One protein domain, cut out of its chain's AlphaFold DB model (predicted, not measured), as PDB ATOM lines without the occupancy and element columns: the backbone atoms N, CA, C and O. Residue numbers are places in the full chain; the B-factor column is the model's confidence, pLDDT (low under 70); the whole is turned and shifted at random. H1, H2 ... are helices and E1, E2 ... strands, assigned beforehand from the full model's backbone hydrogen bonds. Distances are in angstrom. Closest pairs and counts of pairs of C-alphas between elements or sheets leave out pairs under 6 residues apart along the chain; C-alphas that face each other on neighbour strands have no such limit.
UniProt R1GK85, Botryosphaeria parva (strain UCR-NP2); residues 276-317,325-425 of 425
ATOM      1  N   ASN A 276      75.149 115.260 207.616       86.06
ATOM      2  CA  ASN A 276      75.380 116.178 208.743       86.06
ATOM      3  C   ASN A 276      75.013 115.617 210.132       86.06
ATOM      4  O   ASN A 276      74.919 116.403 211.079       86.06
ATOM      5  N   ASP A 277      74.837 114.303 210.275       85.06
ATOM      6  CA  ASP A 277      74.656 113.608 211.551       85.06
ATOM      7  C   ASP A 277      75.940 112.854 211.969       85.06
ATOM      8  O   ASP A 277      76.112 111.670 211.682       85.06
ATOM      9  N   PRO A 278      76.850 113.496 212.725       82.56
ATOM     10  CA  PRO A 278      78.100 112.858 213.136       82.56
ATOM     11  C   PRO A 278      77.908 111.651 214.077       82.56
ATOM     12  O   PRO A 278      78.860 110.901 214.312       82.56
ATOM     13  N   GLU A 279      76.716 111.437 214.654       81.81
ATOM     14  CA  GLU A 279      76.471 110.286 215.534       81.81
ATOM     15  C   GLU A 279      76.392 108.965 214.761       81.81
ATOM     16  O   GLU A 279      76.679 107.905 215.331       81.81
ATOM     17  N   ASN A 280      76.043 109.015 213.472       86.25
ATOM     18  CA  ASN A 280      75.892 107.841 212.619       86.25
ATOM     19  C   ASN A 280      77.103 107.596 211.688       86.25
ATOM     20  O   ASN A 280      77.203 106.521 211.094       86.25
ATOM     21  N   ASP A 281      78.074 108.520 211.641       88.69
ATOM     22  CA  ASP A 281      79.259 108.456 210.768       88.69
ATOM     23  C   ASP A 281      80.022 107.125 210.867       88.69
ATOM     24  O   ASP A 281      80.569 106.597 209.892       88.69
ATOM     25  N   TRP A 282      80.065 106.534 212.063       86.62
ATOM     26  CA  TRP A 282      80.725 105.249 212.276       86.62
ATOM     27  C   TRP A 282      80.088 104.122 211.444       86.62
ATOM     28  O   TRP A 282      80.807 103.210 211.032       86.62
ATOM     29  N   GLU A 283      78.782 104.173 211.160       89.00
ATOM     30  CA  GLU A 283      78.096 103.214 210.286       89.00
ATOM     31  C   GLU A 283      78.586 103.356 208.844       89.00
ATOM     32  O   GLU A 283      78.915 102.353 208.197       89.00
ATOM     33  N   GLY A 284      78.716 104.600 208.370       93.06
ATOM     34  CA  GLY A 284      79.272 104.933 207.061       93.06
ATOM     35  C   GLY A 284      80.704 104.418 206.906       93.06
ATOM     36  O   GLY A 284      81.003 103.661 205.978       93.06
ATOM     37  N   PHE A 285      81.583 104.715 207.869       93.88
ATOM     38  CA  PHE A 285      82.968 104.232 207.845       93.88
ATOM     39  C   PHE A 285      83.088 102.707 207.975       93.88
ATOM     40  O   PHE A 285      83.936 102.105 207.308       93.88
ATOM     41  N   VAL A 286      82.254 102.048 208.794       91.56
ATOM     42  CA  VAL A 286      82.239 100.575 208.892       91.56
ATOM     43  C   VAL A 286      81.804  99.960 207.565       91.56
ATOM     44  O   VAL A 286      82.455  99.025 207.089       91.56
ATOM     45  N   SER A 287      80.740 100.486 206.957       92.88
ATOM     46  CA  SER A 287      80.222  99.998 205.680       92.88
ATOM     47  C   SER A 287      81.241 100.177 204.552       92.88
ATOM     48  O   SER A 287      81.502  99.223 203.811       92.88
ATOM     49  N   LEU A 288      81.881 101.352 204.462       95.25
ATOM     50  CA  LEU A 288      82.973 101.603 203.517       95.25
ATOM     51  C   LEU A 288      84.125 100.625 203.735       95.25
ATOM     52  O   LEU A 288      84.491  99.899 202.816       95.25
ATOM     53  N   SER A 289      84.660 100.546 204.954       94.62
ATOM     54  CA  SER A 289      85.802  99.679 205.255       94.62
ATOM     55  C   SER A 289      85.545  98.216 204.881       94.62
ATOM     56  O   SER A 289      86.380  97.592 204.226       94.62
ATOM     57  N   ASN A 290      84.371  97.680 205.230       92.56
ATOM     58  CA  ASN A 290      84.007  96.304 204.897       92.56
ATOM     59  C   ASN A 290      83.905  96.110 203.377       92.56
ATOM     60  O   ASN A 290      84.513  95.193 202.828       92.56
ATOM     61  N   THR A 291      83.172  96.989 202.689       95.12
ATOM     62  CA  THR A 291      82.942  96.905 201.238       95.12
ATOM     63  C   THR A 291      84.252  96.953 200.457       95.12
ATOM     64  O   THR A 291      84.513  96.089 199.622       95.12
ATOM     65  N   LEU A 292      85.103  97.927 200.770       96.56
ATOM     66  CA  LEU A 292      86.384  98.145 200.105       96.56
ATOM     67  C   LEU A 292      87.365  96.997 200.397       96.56
ATOM     68  O   LEU A 292      88.041  96.509 199.491       96.56
ATOM     69  N   GLY A 293      87.360  96.468 201.627       95.62
ATOM     70  CA  GLY A 293      88.154  95.295 201.999       95.62
ATOM     71  C   GLY A 293      87.768  94.034 201.213       95.62
ATOM     72  O   GLY A 293      88.635  93.268 200.797       95.62
ATOM     73  N   HIS A 294      86.486  93.820 200.917       95.38
ATOM     74  CA  HIS A 294      86.068  92.699 200.064       95.38
ATOM     75  C   HIS A 294      86.526  92.842 198.599       95.38
ATOM     76  O   HIS A 294      86.608  91.837 197.888       95.38
ATOM     77  N   MET A 295      86.861  94.056 198.159       96.38
ATOM     78  CA  MET A 295      87.291  94.387 196.795       96.38
ATOM     79  C   MET A 295      88.816  94.496 196.636       96.38
ATOM     80  O   MET A 295      89.294  94.932 195.591       96.38
ATOM     81  N   ASP A 296      89.577  94.091 197.659       96.31
ATOM     82  CA  ASP A 296      91.039  94.233 197.749       96.31
ATOM     83  C   ASP A 296      91.529  95.695 197.632       96.31
ATOM     84  O   ASP A 296      92.676  95.959 197.271       96.31
ATOM     85  N   ASP A 297      90.662  96.657 197.964       97.00
ATOM     86  CA  ASP A 297      90.980  98.085 198.043       97.00
ATOM     87  C   ASP A 297      91.442  98.447 199.465       97.00
ATOM     88  O   ASP A 297      90.790  99.177 200.214       97.00
ATOM     89  N   ASP A 298      92.566  97.852 199.868       97.25
ATOM     90  CA  ASP A 298      93.080  97.913 201.242       97.25
ATOM     91  C   ASP A 298      93.399  99.329 201.694       97.25
ATOM     92  O   ASP A 298      93.149  99.685 202.844       97.25
ATOM     93  N   VAL A 299      93.930 100.142 200.784       97.44
ATOM     94  CA  VAL A 299      94.305 101.527 201.061       97.44
ATOM     95  C   VAL A 299      93.088 102.308 201.553       97.44
ATOM     96  O   VAL A 299      93.138 102.903 202.632       97.44
ATOM     97  N   ASN A 300      91.974 102.254 200.820       97.62
ATOM     98  CA  ASN A 300      90.762 102.966 201.212       97.62
ATOM     99  C   ASN A 300      90.015 102.255 202.349       97.62
ATOM    100  O   ASN A 300      89.447 102.913 203.222       97.62
ATOM    101  N   ALA A 301      90.057 100.919 202.400       97.06
ATOM    102  CA  ALA A 301      89.448 100.156 203.484       97.06
ATOM    103  C   ALA A 301      90.070 100.488 204.849       97.06
ATOM    104  O   ALA A 301      89.343 100.648 205.834       97.06
ATOM    105  N   LEU A 302      91.401 100.606 204.912       96.44
ATOM    106  CA  LEU A 302      92.147 100.970 206.117       96.44
ATOM    107  C   LEU A 302      91.995 102.453 206.459       96.44
ATOM    108  O   LEU A 302      91.850 102.777 207.638       96.44
ATOM    109  N   ALA A 303      91.957 103.335 205.455       95.88
ATOM    110  CA  ALA A 303      91.669 104.753 205.648       95.88
ATOM    111  C   ALA A 303      90.314 104.947 206.353       95.88
ATOM    112  O   ALA A 303      90.270 105.538 207.434       95.88
ATOM    113  N   ALA A 304      89.244 104.331 205.832       94.88
ATOM    114  CA  ALA A 304      87.918 104.338 206.455       94.88
ATOM    115  C   ALA A 304      87.954 103.782 207.884       94.88
ATOM    116  O   ALA A 304      87.395 104.362 208.814       94.88
ATOM    117  N   LYS A 305      88.661 102.664 208.081       92.38
ATOM    118  CA  LYS A 305      88.747 101.995 209.380       92.38
ATOM    119  C   LYS A 305      89.452 102.849 210.435       92.38
ATOM    120  O   LYS A 305      89.041 102.831 211.591       92.38
ATOM    121  N   SER A 306      90.469 103.617 210.039       91.94
ATOM    122  CA  SER A 306      91.259 104.476 210.934       91.94
ATOM    123  C   SER A 306      90.458 105.627 211.555       91.94
ATOM    124  O   SER A 306      90.808 106.107 212.636       91.94
ATOM    125  N   LEU A 307      89.358 106.033 210.914       91.75
ATOM    126  CA  LEU A 307      88.470 107.094 211.396       91.75
ATOM    127  C   LEU A 307      87.514 106.613 212.504       91.75
ATOM    128  O   LEU A 307      86.915 107.425 213.203       91.75
ATOM    129  N   ILE A 308      87.439 105.301 212.750       89.38
ATOM    130  CA  ILE A 308      86.680 104.708 213.858       89.38
ATOM    131  C   ILE A 308      87.601 104.606 215.088       89.38
ATOM    132  O   ILE A 308      88.080 103.525 215.437       89.38
ATOM    133  N   GLY A 309      87.901 105.755 215.702       84.56
ATOM    134  CA  GLY A 309      88.759 105.881 216.894       84.56
ATOM    135  C   GLY A 309      88.033 105.654 218.226       84.56
ATOM    136  O   GLY A 309      86.884 105.254 218.200       84.56
ATOM    137  N   PRO A 310      88.684 105.829 219.390       79.31
ATOM    138  CA  PRO A 310      88.052 105.799 220.713       79.31
ATOM    139  C   PRO A 310      87.401 107.142 221.077       79.31
ATOM    140  O   PRO A 310      87.783 108.187 220.543       79.31
ATOM    141  N   LEU A 311      86.460 107.123 222.032       65.69
ATOM    142  CA  LEU A 311      85.736 108.324 222.458       65.69
ATOM    143  C   LEU A 311      86.695 109.324 223.078       65.69
ATOM    144  O   LEU A 311      87.363 109.025 224.070       65.69
ATOM    145  N   GLN A 312      86.732 110.529 222.524       59.81
ATOM    146  CA  GLN A 312      87.577 111.592 223.038       59.81
ATOM    147  C   GLN A 312      86.736 112.598 223.812       59.81
ATOM    148  O   GLN A 312      85.771 113.157 223.306       59.81
ATOM    149  N   ARG A 313      87.132 112.847 225.063       48.53
ATOM    150  CA  ARG A 313      86.794 114.099 225.737       48.53
ATOM    151  C   ARG A 313      87.913 115.074 225.427       48.53
ATOM    152  O   ARG A 313      88.978 114.985 226.038       48.53
ATOM    153  N   ASP A 314      87.679 115.997 224.509       46.09
ATOM    154  CA  ASP A 314      88.561 117.149 224.385       46.09
ATOM    155  C   ASP A 314      88.326 118.050 225.609       46.09
ATOM    156  O   ASP A 314      87.373 118.824 225.694       46.09
ATOM    157  N   VAL A 315      89.179 117.897 226.626       39.41
ATOM    158  CA  VAL A 315      89.235 118.833 227.753       39.41
ATOM    159  C   VAL A 315      89.905 120.100 227.236       39.41
ATOM    160  O   VAL A 315      91.133 120.188 227.177       39.41
ATOM    161  N   TRP A 316      89.102 121.088 226.852       39.66
ATOM    162  CA  TRP A 316      89.588 122.430 226.549       39.66
ATOM    163  C   TRP A 316      90.234 123.027 227.802       39.66
ATOM    164  O   TRP A 316      89.567 123.492 228.724       39.66
ATOM    165  N   ARG A 317      91.566 123.005 227.864       39.94
ATOM    166  CA  ARG A 317      92.318 123.676 228.922       39.94
ATOM    167  C   ARG A 317      92.429 125.155 228.560       39.94
ATOM    168  O   ARG A 317      93.426 125.548 227.979       39.94
ATOM    169  N   ALA A 325      82.183 121.987 227.587       40.75
ATOM    170  CA  ALA A 325      83.009 121.211 226.675       40.75
ATOM    171  C   ALA A 325      82.103 120.622 225.585       40.75
ATOM    172  O   ALA A 325      81.285 119.751 225.878       40.75
ATOM    173  N   GLU A 326      82.227 121.112 224.350       38.81
ATOM    174  CA  GLU A 326      81.636 120.457 223.187       38.81
ATOM    175  C   GLU A 326      82.243 119.054 223.118       38.81
ATOM    176  O   GLU A 326      83.400 118.865 222.734       38.81
ATOM    177  N   MET A 327      81.481 118.059 223.570       42.00
ATOM    178  CA  MET A 327      81.757 116.670 223.259       42.00
ATOM    179  C   MET A 327      81.565 116.551 221.753       42.00
ATOM    180  O   MET A 327      80.430 116.541 221.294       42.00
ATOM    181  N   GLN A 328      82.642 116.510 220.974       45.19
ATOM    182  CA  GLN A 328      82.523 116.072 219.591       45.19
ATOM    183  C   GLN A 328      82.491 114.541 219.610       45.19
ATOM    184  O   GLN A 328      83.493 113.919 219.982       45.19
ATOM    185  N   PRO A 329      81.351 113.906 219.288       41.94
ATOM    186  CA  PRO A 329      81.310 112.469 219.186       41.94
ATOM    187  C   PRO A 329      82.003 112.108 217.879       41.94
ATOM    188  O   PRO A 329      81.481 112.321 216.799       41.94
ATOM    189  N   VAL A 330      83.190 111.528 217.964       48.16
ATOM    190  CA  VAL A 330      83.595 110.565 216.945       48.16
ATOM    191  C   VAL A 330      83.942 109.323 217.731       48.16
ATOM    192  O   VAL A 330      85.062 109.254 218.233       48.16
ATOM    193  N   SER A 331      82.949 108.433 217.940       49.84
ATOM    194  CA  SER A 331      83.094 106.983 218.242       49.84
ATOM    195  C   SER A 331      82.275 106.338 219.382       49.84
ATOM    196  O   SER A 331      82.772 105.467 220.102       49.84
ATOM    197  N   VAL A 332      80.979 106.620 219.525       49.97
ATOM    198  CA  VAL A 332      80.113 105.602 220.156       49.97
ATOM    199  C   VAL A 332      79.580 104.730 219.022       49.97
ATOM    200  O   VAL A 332      78.541 105.049 218.469       49.97
ATOM    201  N   GLY A 333      80.289 103.680 218.597       63.25
ATOM    202  CA  GLY A 333      79.845 102.998 217.373       63.25
ATOM    203  C   GLY A 333      80.200 101.535 217.230       63.25
ATOM    204  O   GLY A 333      79.320 100.692 217.057       63.25
ATOM    205  N   LEU A 334      81.483 101.188 217.326       75.69
ATOM    206  CA  LEU A 334      81.854  99.801 217.095       75.69
ATOM    207  C   LEU A 334      81.426  98.951 218.299       75.69
ATOM    208  O   LEU A 334      81.860  99.168 219.422       75.69
ATOM    209  N   LYS A 335      80.545  97.981 218.071       83.44
ATOM    210  CA  LYS A 335      80.205  96.933 219.042       83.44
ATOM    211  C   LYS A 335      80.505  95.598 218.389       83.44
ATOM    212  O   LYS A 335      79.623  94.937 217.845       83.44
ATOM    213  N   SER A 336      81.785  95.251 218.359       88.19
ATOM    214  CA  SER A 336      82.261  94.005 217.759       88.19
ATOM    215  C   SER A 336      83.034  93.180 218.776       88.19
ATOM    216  O   SER A 336      83.640  93.711 219.703       88.19
ATOM    217  N   SER A 337      83.034  91.869 218.587       91.94
ATOM    218  CA  SER A 337      83.795  90.919 219.392       91.94
ATOM    219  C   SER A 337      84.517  89.945 218.485       91.94
ATOM    220  O   SER A 337      84.121  89.752 217.339       91.94
ATOM    221  N   CYS A 338      85.590  89.340 218.982       94.06
ATOM    222  CA  CYS A 338      86.290  88.309 218.233       94.06
ATOM    223  C   CYS A 338      85.383  87.086 218.067       94.06
ATOM    224  O   CYS A 338      84.895  86.557 219.064       94.06
ATOM    225  N   ASP A 339      85.228  86.594 216.837       92.94
ATOM    226  CA  ASP A 339      84.342  85.460 216.541       92.94
ATOM    227  C   ASP A 339      84.847  84.110 217.072       92.94
ATOM    228  O   ASP A 339      84.111  83.131 217.080       92.94
ATOM    229  N   ASN A 340      86.081  84.052 217.590       90.19
ATOM    230  CA  ASN A 340      86.541  82.910 218.385       90.19
ATOM    231  C   ASN A 340      86.048  82.956 219.852       90.19
ATOM    232  O   ASN A 340      86.501  82.166 220.675       90.19
ATOM    233  N   LEU A 341      85.210  83.936 220.216       85.75
ATOM    234  CA  LEU A 341      84.684  84.163 221.570       85.75
ATOM    235  C   LEU A 341      85.766  84.149 222.665       85.75
ATOM    236  O   LEU A 341      85.563  83.695 223.789       85.75
ATOM    237  N   CYS A 342      86.944  84.694 222.350       85.62
ATOM    238  CA  CYS A 342      88.078  84.747 223.276       85.62
ATOM    239  C   CYS A 342      87.955  85.844 224.350       85.62
ATOM    240  O   CYS A 342      88.881  86.028 225.138       85.62
ATOM    241  N   GLY A 343      86.851  86.599 224.349       85.25
ATOM    242  CA  GLY A 343      86.602  87.738 225.236       85.25
ATOM    243  C   GLY A 343      87.088  89.090 224.701       85.25
ATOM    244  O   GLY A 343      86.735  90.123 225.260       85.25
ATOM    245  N   ARG A 344      87.854  89.132 223.596       90.12
ATOM    246  CA  ARG A 344      88.237  90.408 222.967       90.12
ATOM    247  C   ARG A 344      86.998  91.099 222.395       90.12
ATOM    248  O   ARG A 344      86.336  90.554 221.512       90.12
ATOM    249  N   GLN A 345      86.742  92.309 222.875       90.81
ATOM    250  CA  GLN A 345      85.726  93.227 222.373       90.81
ATOM    251  C   GLN A 345      86.400  94.493 221.843       90.81
ATOM    252  O   GLN A 345      87.454  94.896 222.338       90.81
ATOM    253  N   TRP A 346      85.790  95.109 220.837       89.94
ATOM    254  CA  TRP A 346      86.252  96.344 220.220       89.94
ATOM    255  C   TRP A 346      85.158  97.396 220.291       89.94
ATOM    256  O   TRP A 346      84.052  97.174 219.796       89.94
ATOM    257  N   THR A 347      85.516  98.541 220.870       87.75
ATOM    258  CA  THR A 347      84.729  99.781 220.831       87.75
ATOM    259  C   THR A 347      85.213 100.757 219.757       87.75
ATOM    260  O   THR A 347      84.521 101.714 219.430       87.75
ATOM    261  N   TYR A 348      86.380 100.477 219.176       88.25
ATOM    262  CA  TYR A 348      87.018 101.214 218.093       88.25
ATOM    263  C   TYR A 348      87.907 100.271 217.273       88.25
ATOM    264  O   TYR A 348      88.153  99.126 217.670       88.25
ATOM    265  N   ALA A 349      88.363 100.720 216.109       90.50
ATOM    266  CA  ALA A 349      89.115  99.894 215.179       90.50
ATOM    267  C   ALA A 349      90.585  99.707 215.597       90.50
ATOM    268  O   ALA A 349      91.455 100.465 215.179       90.50
ATOM    269  N   ASP A 350      90.860  98.673 216.396       91.31
ATOM    270  CA  ASP A 350      92.191  98.409 216.960       91.31
ATOM    271  C   ASP A 350      92.618  96.947 216.838       91.31
ATOM    272  O   ASP A 350      92.049  96.065 217.490       91.31
ATOM    273  N   ASP A 351      93.654  96.700 216.034       94.06
ATOM    274  CA  ASP A 351      94.276  95.381 215.861       94.06
ATOM    275  C   ASP A 351      93.252  94.282 215.518       94.06
ATOM    276  O   ASP A 351      93.071  93.285 216.226       94.06
ATOM    277  N   MET A 352      92.534  94.497 214.416       95.94
ATOM    278  CA  MET A 352      91.482  93.604 213.925       95.94
ATOM    279  C   MET A 352      91.977  92.806 212.714       95.94
ATOM    280  O   MET A 352      92.815  93.269 211.937       95.94
ATOM    281  N   ARG A 353      91.454  91.594 212.530       97.00
ATOM    282  CA  ARG A 353      91.666  90.762 211.339       97.00
ATOM    283  C   ARG A 353      90.310  90.433 210.738       97.00
ATOM    284  O   ARG A 353      89.593  89.608 211.293       97.00
ATOM    285  N   ILE A 354      89.946  91.099 209.650       95.88
ATOM    286  CA  ILE A 354      88.612  90.981 209.044       95.88
ATOM    287  C   ILE A 354      88.706  90.030 207.853       95.88
ATOM    288  O   ILE A 354      89.515  90.260 206.957       95.88
ATOM    289  N   CYS A 355      87.920  88.954 207.852       96.94
ATOM    290  CA  CYS A 355      87.904  87.998 206.748       96.94
ATOM    291  C   CYS A 355      87.319  88.645 205.491       96.94
ATOM    292  O   CYS A 355      86.284  89.309 205.551       96.94
ATOM    293  N   ARG A 356      87.952  88.416 204.339       95.94
ATOM    294  CA  ARG A 356      87.446  88.903 203.050       95.94
ATOM    295  C   ARG A 356      86.432  87.962 202.413       95.94
ATOM    296  O   ARG A 356      85.673  88.388 201.551       95.94
ATOM    297  N   ASP A 357      86.395  86.705 202.831       95.75
ATOM    298  CA  ASP A 357      85.555  85.680 202.205       95.75
ATOM    299  C   ASP A 357      84.343  85.301 203.072       95.75
ATOM    300  O   ASP A 357      83.458  84.569 202.627       95.75
ATOM    301  N   CYS A 358      84.270  85.831 204.298       95.12
ATOM    302  CA  CYS A 358      83.148  85.664 205.212       95.12
ATOM    303  C   CYS A 358      82.581  87.018 205.640       95.12
ATOM    304  O   CYS A 358      83.307  87.896 206.107       95.12
ATOM    305  N   ILE A 359      81.261  87.170 205.540       91.00
ATOM    306  CA  ILE A 359      80.568  88.375 206.010       91.00
ATOM    307  C   ILE A 359      80.691  88.461 207.534       91.00
ATOM    308  O   ILE A 359      80.436  87.485 208.242       91.00
ATOM    309  N   ARG A 360      81.052  89.649 208.036       87.00
ATOM    310  CA  ARG A 360      81.111  89.985 209.472       87.00
ATOM    311  C   ARG A 360      82.032  89.099 210.317       87.00
ATOM    312  O   ARG A 360      81.858  89.072 211.527       87.00
ATOM    313  N   THR A 361      82.998  88.410 209.712       94.12
ATOM    314  CA  THR A 361      83.930  87.569 210.473       94.12
ATOM    315  C   THR A 361      85.221  88.313 210.802       94.12
ATOM    316  O   THR A 361      85.937  88.763 209.907       94.12
ATOM    317  N   ILE A 362      85.518  88.445 212.091       95.12
ATOM    318  CA  ILE A 362      86.594  89.244 212.663       95.12
ATOM    319  C   ILE A 362      87.306  88.452 213.769       95.12
ATOM    320  O   ILE A 362      86.713  88.011 214.756       95.12
ATOM    321  N   PHE A 363      88.630  88.352 213.665       96.62
ATOM    322  CA  PHE A 363      89.490  87.785 214.702       96.62
ATOM    323  C   PHE A 363      90.454  88.826 215.275       96.62
ATOM    324  O   PHE A 363      90.814  89.799 214.617       96.62
ATOM    325  N   CYS A 364      90.898  88.617 216.517       95.69
ATOM    326  CA  CYS A 364      92.127  89.247 217.002       95.69
ATOM    327  C   CYS A 364      93.351  88.489 216.459       95.69
ATOM    328  O   CYS A 364      93.212  87.348 216.010       95.69
ATOM    329  N   GLY A 365      94.547  89.088 216.539       93.81
ATOM    330  CA  GLY A 365      95.791  88.478 216.042       93.81
ATOM    331  C   GLY A 365      95.994  87.033 216.516       93.81
ATOM    332  O   GLY A 365      96.071  86.122 215.696       93.81
ATOM    333  N   ASN A 366      95.929  86.802 217.831       93.38
ATOM    334  CA  ASN A 366      96.119  85.470 218.420       93.38
ATOM    335  C   ASN A 366      95.090  84.435 217.926       93.38
ATOM    336  O   ASN A 366      95.402  83.256 217.794       93.38
ATOM    337  N   CYS A 367      93.839  84.842 217.684       94.62
ATOM    338  CA  CYS A 367      92.806  83.909 217.220       94.62
ATOM    339  C   CYS A 367      92.934  83.609 215.724       94.62
ATOM    340  O   CYS A 367      92.622  82.493 215.319       94.62
ATOM    341  N   LEU A 368      93.437  84.554 214.923       94.62
ATOM    342  CA  LEU A 368      93.794  84.281 213.533       94.62
ATOM    343  C   LEU A 368      94.962  83.289 213.445       94.62
ATOM    344  O   LEU A 368      94.920  82.371 212.632       94.62
ATOM    345  N   GLU A 369      95.978  83.431 214.299       93.31
ATOM    346  CA  GLU A 369      97.086  82.467 214.372       93.31
ATOM    347  C   GLU A 369      96.580  81.061 214.711       93.31
ATOM    348  O   GLU A 369      96.944  80.099 214.038       93.31
ATOM    349  N   LYS A 370      95.663  80.944 215.681       92.19
ATOM    350  CA  LYS A 370      94.994  79.672 215.997       92.19
ATOM    351  C   LYS A 370      94.161  79.138 214.836       92.19
ATOM    352  O   LYS A 370      94.212  77.939 214.579       92.19
ATOM    353  N   LEU A 371      93.421  79.990 214.119       92.19
ATOM    354  CA  LEU A 371      92.674  79.572 212.926       92.19
ATOM    355  C   LEU A 371      93.615  78.946 211.893       92.19
ATOM    356  O   LEU A 371      93.334  77.859 211.401       92.19
ATOM    357  N   LYS A 372      94.739  79.615 211.604       91.06
ATOM    358  CA  LYS A 372      95.728  79.190 210.601       91.06
ATOM    359  C   LYS A 372      96.660  78.070 211.078       91.06
ATOM    360  O   LYS A 372      97.412  77.510 210.280       91.06
ATOM    361  N   SER A 373      96.635  77.736 212.365       87.19
ATOM    362  CA  SER A 373      97.459  76.673 212.934       87.19
ATOM    363  C   SER A 373      96.999  75.282 212.477       87.19
ATOM    364  O   SER A 373      95.809  74.995 212.333       87.19
ATOM    365  N   LYS A 374      97.958  74.369 212.280       76.94
ATOM    366  CA  LYS A 374      97.669  72.974 211.896       76.94
ATOM    367  C   LYS A 374      97.159  72.116 213.057       76.94
ATOM    368  O   LYS A 374      96.520  71.091 212.816       76.94
ATOM    369  N   ASP A 375      97.427  72.517 214.302       73.06
ATOM    370  CA  ASP A 375      96.951  71.790 215.486       73.06
ATOM    371  C   ASP A 375      95.416  71.848 215.600       73.06
ATOM    372  O   ASP A 375      94.775  70.891 216.040       73.06
ATOM    373  N   GLY A 376      94.801  72.891 215.035       67.44
ATOM    374  CA  GLY A 376      93.363  73.073 215.029       67.44
ATOM    375  C   GLY A 376      92.808  73.602 216.346       67.44
ATOM    376  O   GLY A 376      91.632  73.373 216.614       67.44
ATOM    377  N   SER A 377      93.634  74.317 217.112       75.25
ATOM    378  CA  SER A 377      93.354  74.922 218.421       75.25
ATOM    379  C   SER A 377      92.301  76.034 218.427       75.25
ATOM    380  O   SER A 377      91.990  76.579 219.492       75.25
ATOM    381  N   ILE A 378      91.747  76.403 217.269       85.25
ATOM    382  CA  ILE A 378      90.617  77.328 217.214       85.25
ATOM    383  C   ILE A 378      89.354  76.670 217.780       85.25
ATOM    384  O   ILE A 378      88.975  75.568 217.386       85.25
ATOM    385  N   GLU A 379      88.710  77.363 218.715       80.81
ATOM    386  CA  GLU A 379      87.568  76.835 219.460       80.81
ATOM    387  C   GLU A 379      86.275  76.959 218.653       80.81
ATOM    388  O   GLU A 379      85.506  76.006 218.569       80.81
ATOM    389  N   TYR A 380      86.068  78.114 218.017       83.75
ATOM    390  CA  TYR A 380      84.882  78.399 217.218       83.75
ATOM    391  C   TYR A 380      85.283  78.529 215.750       83.75
ATOM    392  O   TYR A 380      85.861  79.528 215.314       83.75
ATOM    393  N   ARG A 381      84.993  77.486 214.969       84.38
ATOM    394  CA  ARG A 381      85.246  77.485 213.526       84.38
ATOM    395  C   ARG A 381      84.068  78.107 212.801       84.38
ATOM    396  O   ARG A 381      83.072  77.448 212.532       84.38
ATOM    397  N   VAL A 382      84.212  79.385 212.470       89.38
ATOM    398  CA  VAL A 382      83.241  80.125 211.649       89.38
ATOM    399  C   VAL A 382      83.811  80.572 210.303       89.38
ATOM    400  O   VAL A 382      83.037  80.907 209.410       89.38
ATOM    401  N   CYS A 383      85.127  80.447 210.102       93.62
ATOM    402  CA  CYS A 383      85.864  80.792 208.881       93.62
ATOM    403  C   CYS A 383      86.882  79.693 208.527       93.62
ATOM    404  O   CYS A 383      87.219  78.864 209.377       93.62
ATOM    405  N   ASP A 384      87.331  79.661 207.272       91.12
ATOM    406  CA  ASP A 384      88.305  78.693 206.771       91.12
ATOM    407  C   ASP A 384      89.748  79.222 206.944       91.12
ATOM    408  O   ASP A 384      89.982  80.417 206.737       91.12
ATOM    409  N   PRO A 385      90.729  78.387 207.344       91.44
ATOM    410  CA  PRO A 385      92.127  78.810 207.508       91.44
ATOM    411  C   PRO A 385      92.774  79.389 206.247       91.44
ATOM    412  O   PRO A 385      93.686  80.214 206.369       91.44
ATOM    413  N   ASP A 386      92.299  78.980 205.070       90.88
ATOM    414  CA  ASP A 386      92.855  79.399 203.783       90.88
ATOM    415  C   ASP A 386      92.320  80.763 203.310       90.88
ATOM    416  O   ASP A 386      92.768  81.275 202.286       90.88
ATOM    417  N   HIS A 387      91.379  81.376 204.040       93.88
ATOM    418  CA  HIS A 387      90.849  82.693 203.687       93.88
ATOM    419  C   HIS A 387      91.873  83.818 203.898       93.88
ATOM    420  O   HIS A 387      92.738  83.787 204.788       93.88
ATOM    421  N   ASP A 388      91.721  84.861 203.083       94.44
ATOM    422  CA  ASP A 388      92.480  86.102 203.197       94.44
ATOM    423  C   ASP A 388      91.822  87.084 204.169       94.44
ATOM    424  O   ASP A 388      90.598  87.147 204.319       94.44
ATOM    425  N   PHE A 389      92.659  87.896 204.817       96.56
ATOM    426  CA  PHE A 389      92.233  88.831 205.855       96.56
ATOM    427  C   PHE A 389      92.750  90.240 205.580       96.56
ATOM    428  O   PHE A 389      93.917  90.429 205.240       96.56
ATOM    429  N   LEU A 390      91.890  91.236 205.787       97.00
ATOM    430  CA  LEU A 390      92.303  92.624 205.947       97.00
ATOM    431  C   LEU A 390      92.895  92.798 207.351       97.00
ATOM    432  O   LEU A 390      92.232  92.536 208.361       97.00
ATOM    433  N   VAL A 391      94.153  93.232 207.410       96.69
ATOM    434  CA  VAL A 391      94.881  93.465 208.661       96.69
ATOM    435  C   VAL A 391      94.729  94.925 209.060       96.69
ATOM    436  O   VAL A 391      95.407  95.797 208.529       96.69
ATOM    437  N   VAL A 392      93.842  95.185 210.017       95.50
ATOM    438  CA  VAL A 392      93.692  96.513 210.617       95.50
ATOM    439  C   VAL A 392      94.775  96.665 211.688       95.50
ATOM    440  O   VAL A 392      94.804  95.847 212.615       95.50
ATOM    441  N   PRO A 393      95.673  97.660 211.583       93.81
ATOM    442  CA  PRO A 393      96.730  97.866 212.565       93.81
ATOM    443  C   PRO A 393      96.167  98.370 213.901       93.81
ATOM    444  O   PRO A 393      94.963  98.587 214.063       93.81
ATOM    445  N   LYS A 394      97.055  98.555 214.882       93.12
ATOM    446  CA  LYS A 394      96.707  99.296 216.097       93.12
ATOM    447  C   LYS A 394      96.267 100.706 215.732       93.12
ATOM    448  O   LYS A 394      96.822 101.306 214.811       93.12
ATOM    449  N   TRP A 395      95.277 101.216 216.454       90.38
ATOM    450  CA  TRP A 395      94.728 102.526 216.140       90.38
ATOM    451  C   TRP A 395      95.747 103.635 216.422       90.38
ATOM    452  O   TRP A 395      96.281 103.745 217.527       90.38
ATOM    453  N   GLU A 396      95.969 104.490 215.427       87.19
ATOM    454  CA  GLU A 396      96.734 105.725 215.556       87.19
ATOM    455  C   GLU A 396      95.828 106.905 215.235       87.19
ATOM    456  O   GLU A 396      95.163 106.912 214.200       87.19
ATOM    457  N   ARG A 397      95.829 107.923 216.102       84.00
ATOM    458  CA  ARG A 397      95.002 109.115 215.907       84.00
ATOM    459  C   ARG A 397      95.418 109.842 214.622       84.00
ATOM    460  O   ARG A 397      96.549 110.342 214.567       84.00
ATOM    461  N   PRO A 398      94.536 109.963 213.615       85.88
ATOM    462  CA  PRO A 398      94.792 110.871 212.513       85.88
ATOM    463  C   PRO A 398      94.651 112.327 212.996       85.88
ATOM    464  O   PRO A 398      93.957 112.584 213.990       85.88
ATOM    465  N   PRO A 399      95.305 113.301 212.340       86.94
ATOM    466  CA  PRO A 399      95.036 114.707 212.618       86.94
ATOM    467  C   PRO A 399      93.555 115.036 212.393       86.94
ATOM    468  O   PRO A 399      92.854 114.337 211.661       86.94
ATOM    469  N   LYS A 400      93.075 116.109 213.030       83.88
ATOM    470  CA  LYS A 400      91.672 116.520 212.920       83.88
ATOM    471  C   LYS A 400      91.292 116.754 211.451       83.88
ATOM    472  O   LYS A 400      92.061 117.373 210.719       83.88
ATOM    473  N   ASP A 401      90.121 116.252 211.054       85.06
ATOM    474  CA  ASP A 401      89.542 116.363 209.703       85.06
ATOM    475  C   ASP A 401      90.434 115.804 208.577       85.06
ATOM    476  O   ASP A 401      90.253 116.111 207.394       85.06
ATOM    477  N   GLN A 402      91.400 114.957 208.939       91.94
ATOM    478  CA  GLN A 402      92.354 114.342 208.030       91.94
ATOM    479  C   GLN A 402      92.338 112.821 208.169       91.94
ATOM    480  O   GLN A 402      91.939 112.264 209.189       91.94
ATOM    481  N   VAL A 403      92.800 112.139 207.129       93.50
ATOM    482  CA  VAL A 403      92.899 110.681 207.070       93.50
ATOM    483  C   VAL A 403      94.240 110.282 206.464       93.50
ATOM    484  O   VAL A 403      94.814 111.021 205.659       93.50
ATOM    485  N   ARG A 404      94.769 109.127 206.883       92.38
ATOM    486  CA  ARG A 404      95.969 108.539 206.282       92.38
ATOM    487  C   ARG A 404      95.573 107.587 205.158       92.38
ATOM    488  O   ARG A 404      94.906 106.590 205.413       92.38
ATOM    489  N   VAL A 405      96.033 107.871 203.946       94.00
ATOM    490  CA  VAL A 405      95.787 107.088 202.728       94.00
ATOM    491  C   VAL A 405      97.148 106.771 202.116       94.00
ATOM    492  O   VAL A 405      97.871 107.680 201.715       94.00
ATOM    493  N   ASP A 406      97.542 105.495 202.118       91.06
ATOM    494  CA  ASP A 406      98.846 105.036 201.601       91.06
ATOM    495  C   ASP A 406     100.047 105.838 202.161       91.06
ATOM    496  O   ASP A 406     100.915 106.340 201.447       91.06
ATOM    497  N   GLY A 407     100.043 106.061 203.480       88.19
ATOM    498  CA  GLY A 407     101.085 106.819 204.185       88.19
ATOM    499  C   GLY A 407     101.033 108.342 204.004       88.19
ATOM    500  O   GLY A 407     101.783 109.051 204.676       88.19
ATOM    501  N   LYS A 408     100.145 108.870 203.156       93.00
ATOM    502  CA  LYS A 408      99.929 110.312 202.971       93.00
ATOM    503  C   LYS A 408      98.775 110.796 203.829       93.00
ATOM    504  O   LYS A 408      97.827 110.058 204.073       93.00
ATOM    505  N   ILE A 409      98.852 112.043 204.274       93.62
ATOM    506  CA  ILE A 409      97.766 112.697 204.997       93.62
ATOM    507  C   ILE A 409      97.015 113.603 204.024       93.62
ATOM    508  O   ILE A 409      97.642 114.411 203.339       93.62
ATOM    509  N   MET A 410      95.692 113.480 203.986       96.25
ATOM    510  CA  MET A 410      94.813 114.334 203.183       96.25
ATOM    511  C   MET A 410      93.503 114.623 203.918       96.25
ATOM    512  O   MET A 410      93.216 114.002 204.945       96.25
ATOM    513  N   GLY A 411      92.723 115.588 203.426       95.25
ATOM    514  CA  GLY A 411      91.441 115.931 204.040       95.25
ATOM    515  C   GLY A 411      90.427 114.797 203.887       95.25
ATOM    516  O   GLY A 411      90.339 114.192 202.822       95.25
ATOM    517  N   VAL A 412      89.616 114.531 204.919       93.56
ATOM    518  CA  VAL A 412      88.593 113.464 204.860       93.56
ATOM    519  C   VAL A 412      87.654 113.667 203.667       93.56
ATOM    520  O   VAL A 412      87.434 112.738 202.903       93.56
ATOM    521  N   ARG A 413      87.164 114.893 203.439       93.94
ATOM    522  CA  ARG A 413      86.273 115.203 202.302       93.94
ATOM    523  C   ARG A 413      86.929 115.004 200.937       93.94
ATOM    524  O   ARG A 413      86.261 114.591 199.997       93.94
ATOM    525  N   GLU A 414      88.217 115.315 200.826       96.25
ATOM    526  CA  GLU A 414      88.988 115.090 199.602       96.25
ATOM    527  C   GLU A 414      89.067 113.588 199.310       96.25
ATOM    528  O   GLU A 414      88.662 113.144 198.241       96.25
ATOM    529  N   TRP A 415      89.450 112.799 200.315       97.00
ATOM    530  CA  TRP A 415      89.502 111.344 200.215       97.00
ATOM    531  C   TRP A 415      88.135 110.709 199.896       97.00
ATOM    532  O   TRP A 415      88.051 109.832 199.039       97.00
ATOM    533  N   LEU A 416      87.041 111.163 200.520       96.56
ATOM    534  CA  LEU A 416      85.696 110.658 200.207       96.56
ATOM    535  C   LEU A 416      85.300 110.939 198.745       96.56
ATOM    536  O   LEU A 416      84.653 110.097 198.121       96.56
ATOM    537  N   ASN A 417      85.712 112.075 198.174       96.62
ATOM    538  CA  ASN A 417      85.488 112.379 196.757       96.62
ATOM    539  C   ASN A 417      86.319 111.483 195.826       96.62
ATOM    540  O   ASN A 417      85.821 111.069 194.777       96.62
ATOM    541  N   ASP A 418      87.541 111.124 196.219       96.75
ATOM    542  CA  ASP A 418      88.342 110.148 195.475       96.75
ATOM    543  C   ASP A 418      87.655 108.775 195.470       96.75
ATOM    544  O   ASP A 418      87.515 108.153 194.415       96.75
ATOM    545  N   VAL A 419      87.135 108.326 196.620       97.00
ATOM    546  CA  VAL A 419      86.364 107.075 196.719       97.00
ATOM    547  C   VAL A 419      85.110 107.125 195.838       97.00
ATOM    548  O   VAL A 419      84.859 106.172 195.095       97.00
ATOM    549  N   LYS A 420      84.359 108.239 195.843       96.62
ATOM    550  CA  LYS A 420      83.217 108.462 194.930       96.62
ATOM    551  C   LYS A 420      83.614 108.254 193.472       96.62
ATOM    552  O   LYS A 420      82.990 107.469 192.759       96.62
ATOM    553  N   SER A 421      84.715 108.879 193.052       96.56
ATOM    554  CA  SER A 421      85.219 108.755 191.683       96.56
ATOM    555  C   SER A 421      85.678 107.336 191.339       96.56
ATOM    556  O   SER A 421      85.511 106.908 190.199       96.56
ATOM    557  N   VAL A 422      86.272 106.595 192.279       95.06
ATOM    558  CA  VAL A 422      86.725 105.215 192.034       95.06
ATOM    559  C   VAL A 422      85.543 104.268 191.840       95.06
ATOM    560  O   VAL A 422      85.650 103.342 191.030       95.06
ATOM    561  N   TYR A 423      84.422 104.499 192.530       95.50
ATOM    562  CA  TYR A 423      83.243 103.624 192.511       95.50
ATOM    563  C   TYR A 423      82.081 104.125 191.632       95.50
ATOM    564  O   TYR A 423      81.110 103.390 191.478       95.50
ATOM    565  N   ASP A 424      82.235 105.274 190.968       94.31
ATOM    566  CA  ASP A 424      81.226 105.939 190.121       94.31
ATOM    567  C   ASP A 424      79.900 106.207 190.869       94.31
ATOM    568  O   ASP A 424      78.825 105.875 190.362       94.31
ATOM    569  N   VAL A 425      79.980 106.767 192.085       90.44
ATOM    570  CA  VAL A 425      78.819 107.056 192.959       90.44
ATOM    571  C   VAL A 425      78.673 108.516 193.349       90.44
ATOM    572  O   VAL A 425      79.698 109.232 193.397       90.44
TER     573      VAL A 425
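What this domain is: This is residues 276 to 317 and 325 to 425 of the 425 residues of a protein of Botryosphaeria parva (strain UCR-NP2) (UniProt R1GK85). A helical hairpin, H1 and H2, makes the middle, with H2 between two small sheets, E1 with E2 and E3 with E4; H3 packs on E1, H4 runs on from E4, and long loops make much of the rest. The printed part has 143 residues, with four named helices and four named strands in the order H1 H2 E1 H3 E2 E3 E4 H4. Both sheets are antiparallel, and the class is mixed, with 59 residues, under half, in named elements. The whole is compact, with a radius of gyration of the C-alphas of 16.2 A and spans of 51 by 39 by 25 A.

How they stand to each other: Start at H1, residues 281 to 294, which touches H2, residues 298 to 306, at a shallow tilt of 23 degrees, opposite ways; their closest C-alphas, Ser 289 and Ala 301, are 4.1 A apart. Next find E1, residues 352 to 355, antiparallel to E2, residues 389 to 392, with N 354 and O 390 within hydrogen-bond range at 3.0 A. The closest C-alphas of E1 and H3, residues 365 to 372, are Arg 353 and Gly 365, 6.7 A apart; those of H2 and E2 are Leu 302 and Val 392, 6.5 A. E3, residues 402 to 405, comes closest to H2 at C-alphas Val 405 and Ala 303, 5.6 A. It forms an antiparallel hairpin with E4, residues 408 to 411, where N 405 and O 408 are within range at 2.8 A. H4, residues 412 to 423, is close but not clearly touching H2, C-alphas Val 419 and Asn 300 being 7.5 A apart. In H1, H2, H3 and H4 every O i to N i+4 pair is within range.

Where its parts are: Find C-alpha 281 at (79.259, 108.456, 210.768); H1 runs 20.2 A from there. H4 runs 16.7 A to C-alpha 423 at (83.243, 103.624, 192.511).

The domain as a whole: The farthest C-alphas, Arg 317 and Asp 375, are 53.8 A apart. Residues 318 to 324 are not printed, with 9.9 A between C-alphas 317 and 325. The link from H3 to E2 is long, 16 residues. Confidence is under 70 at residues 311 to 317, 325 to 333 and 376.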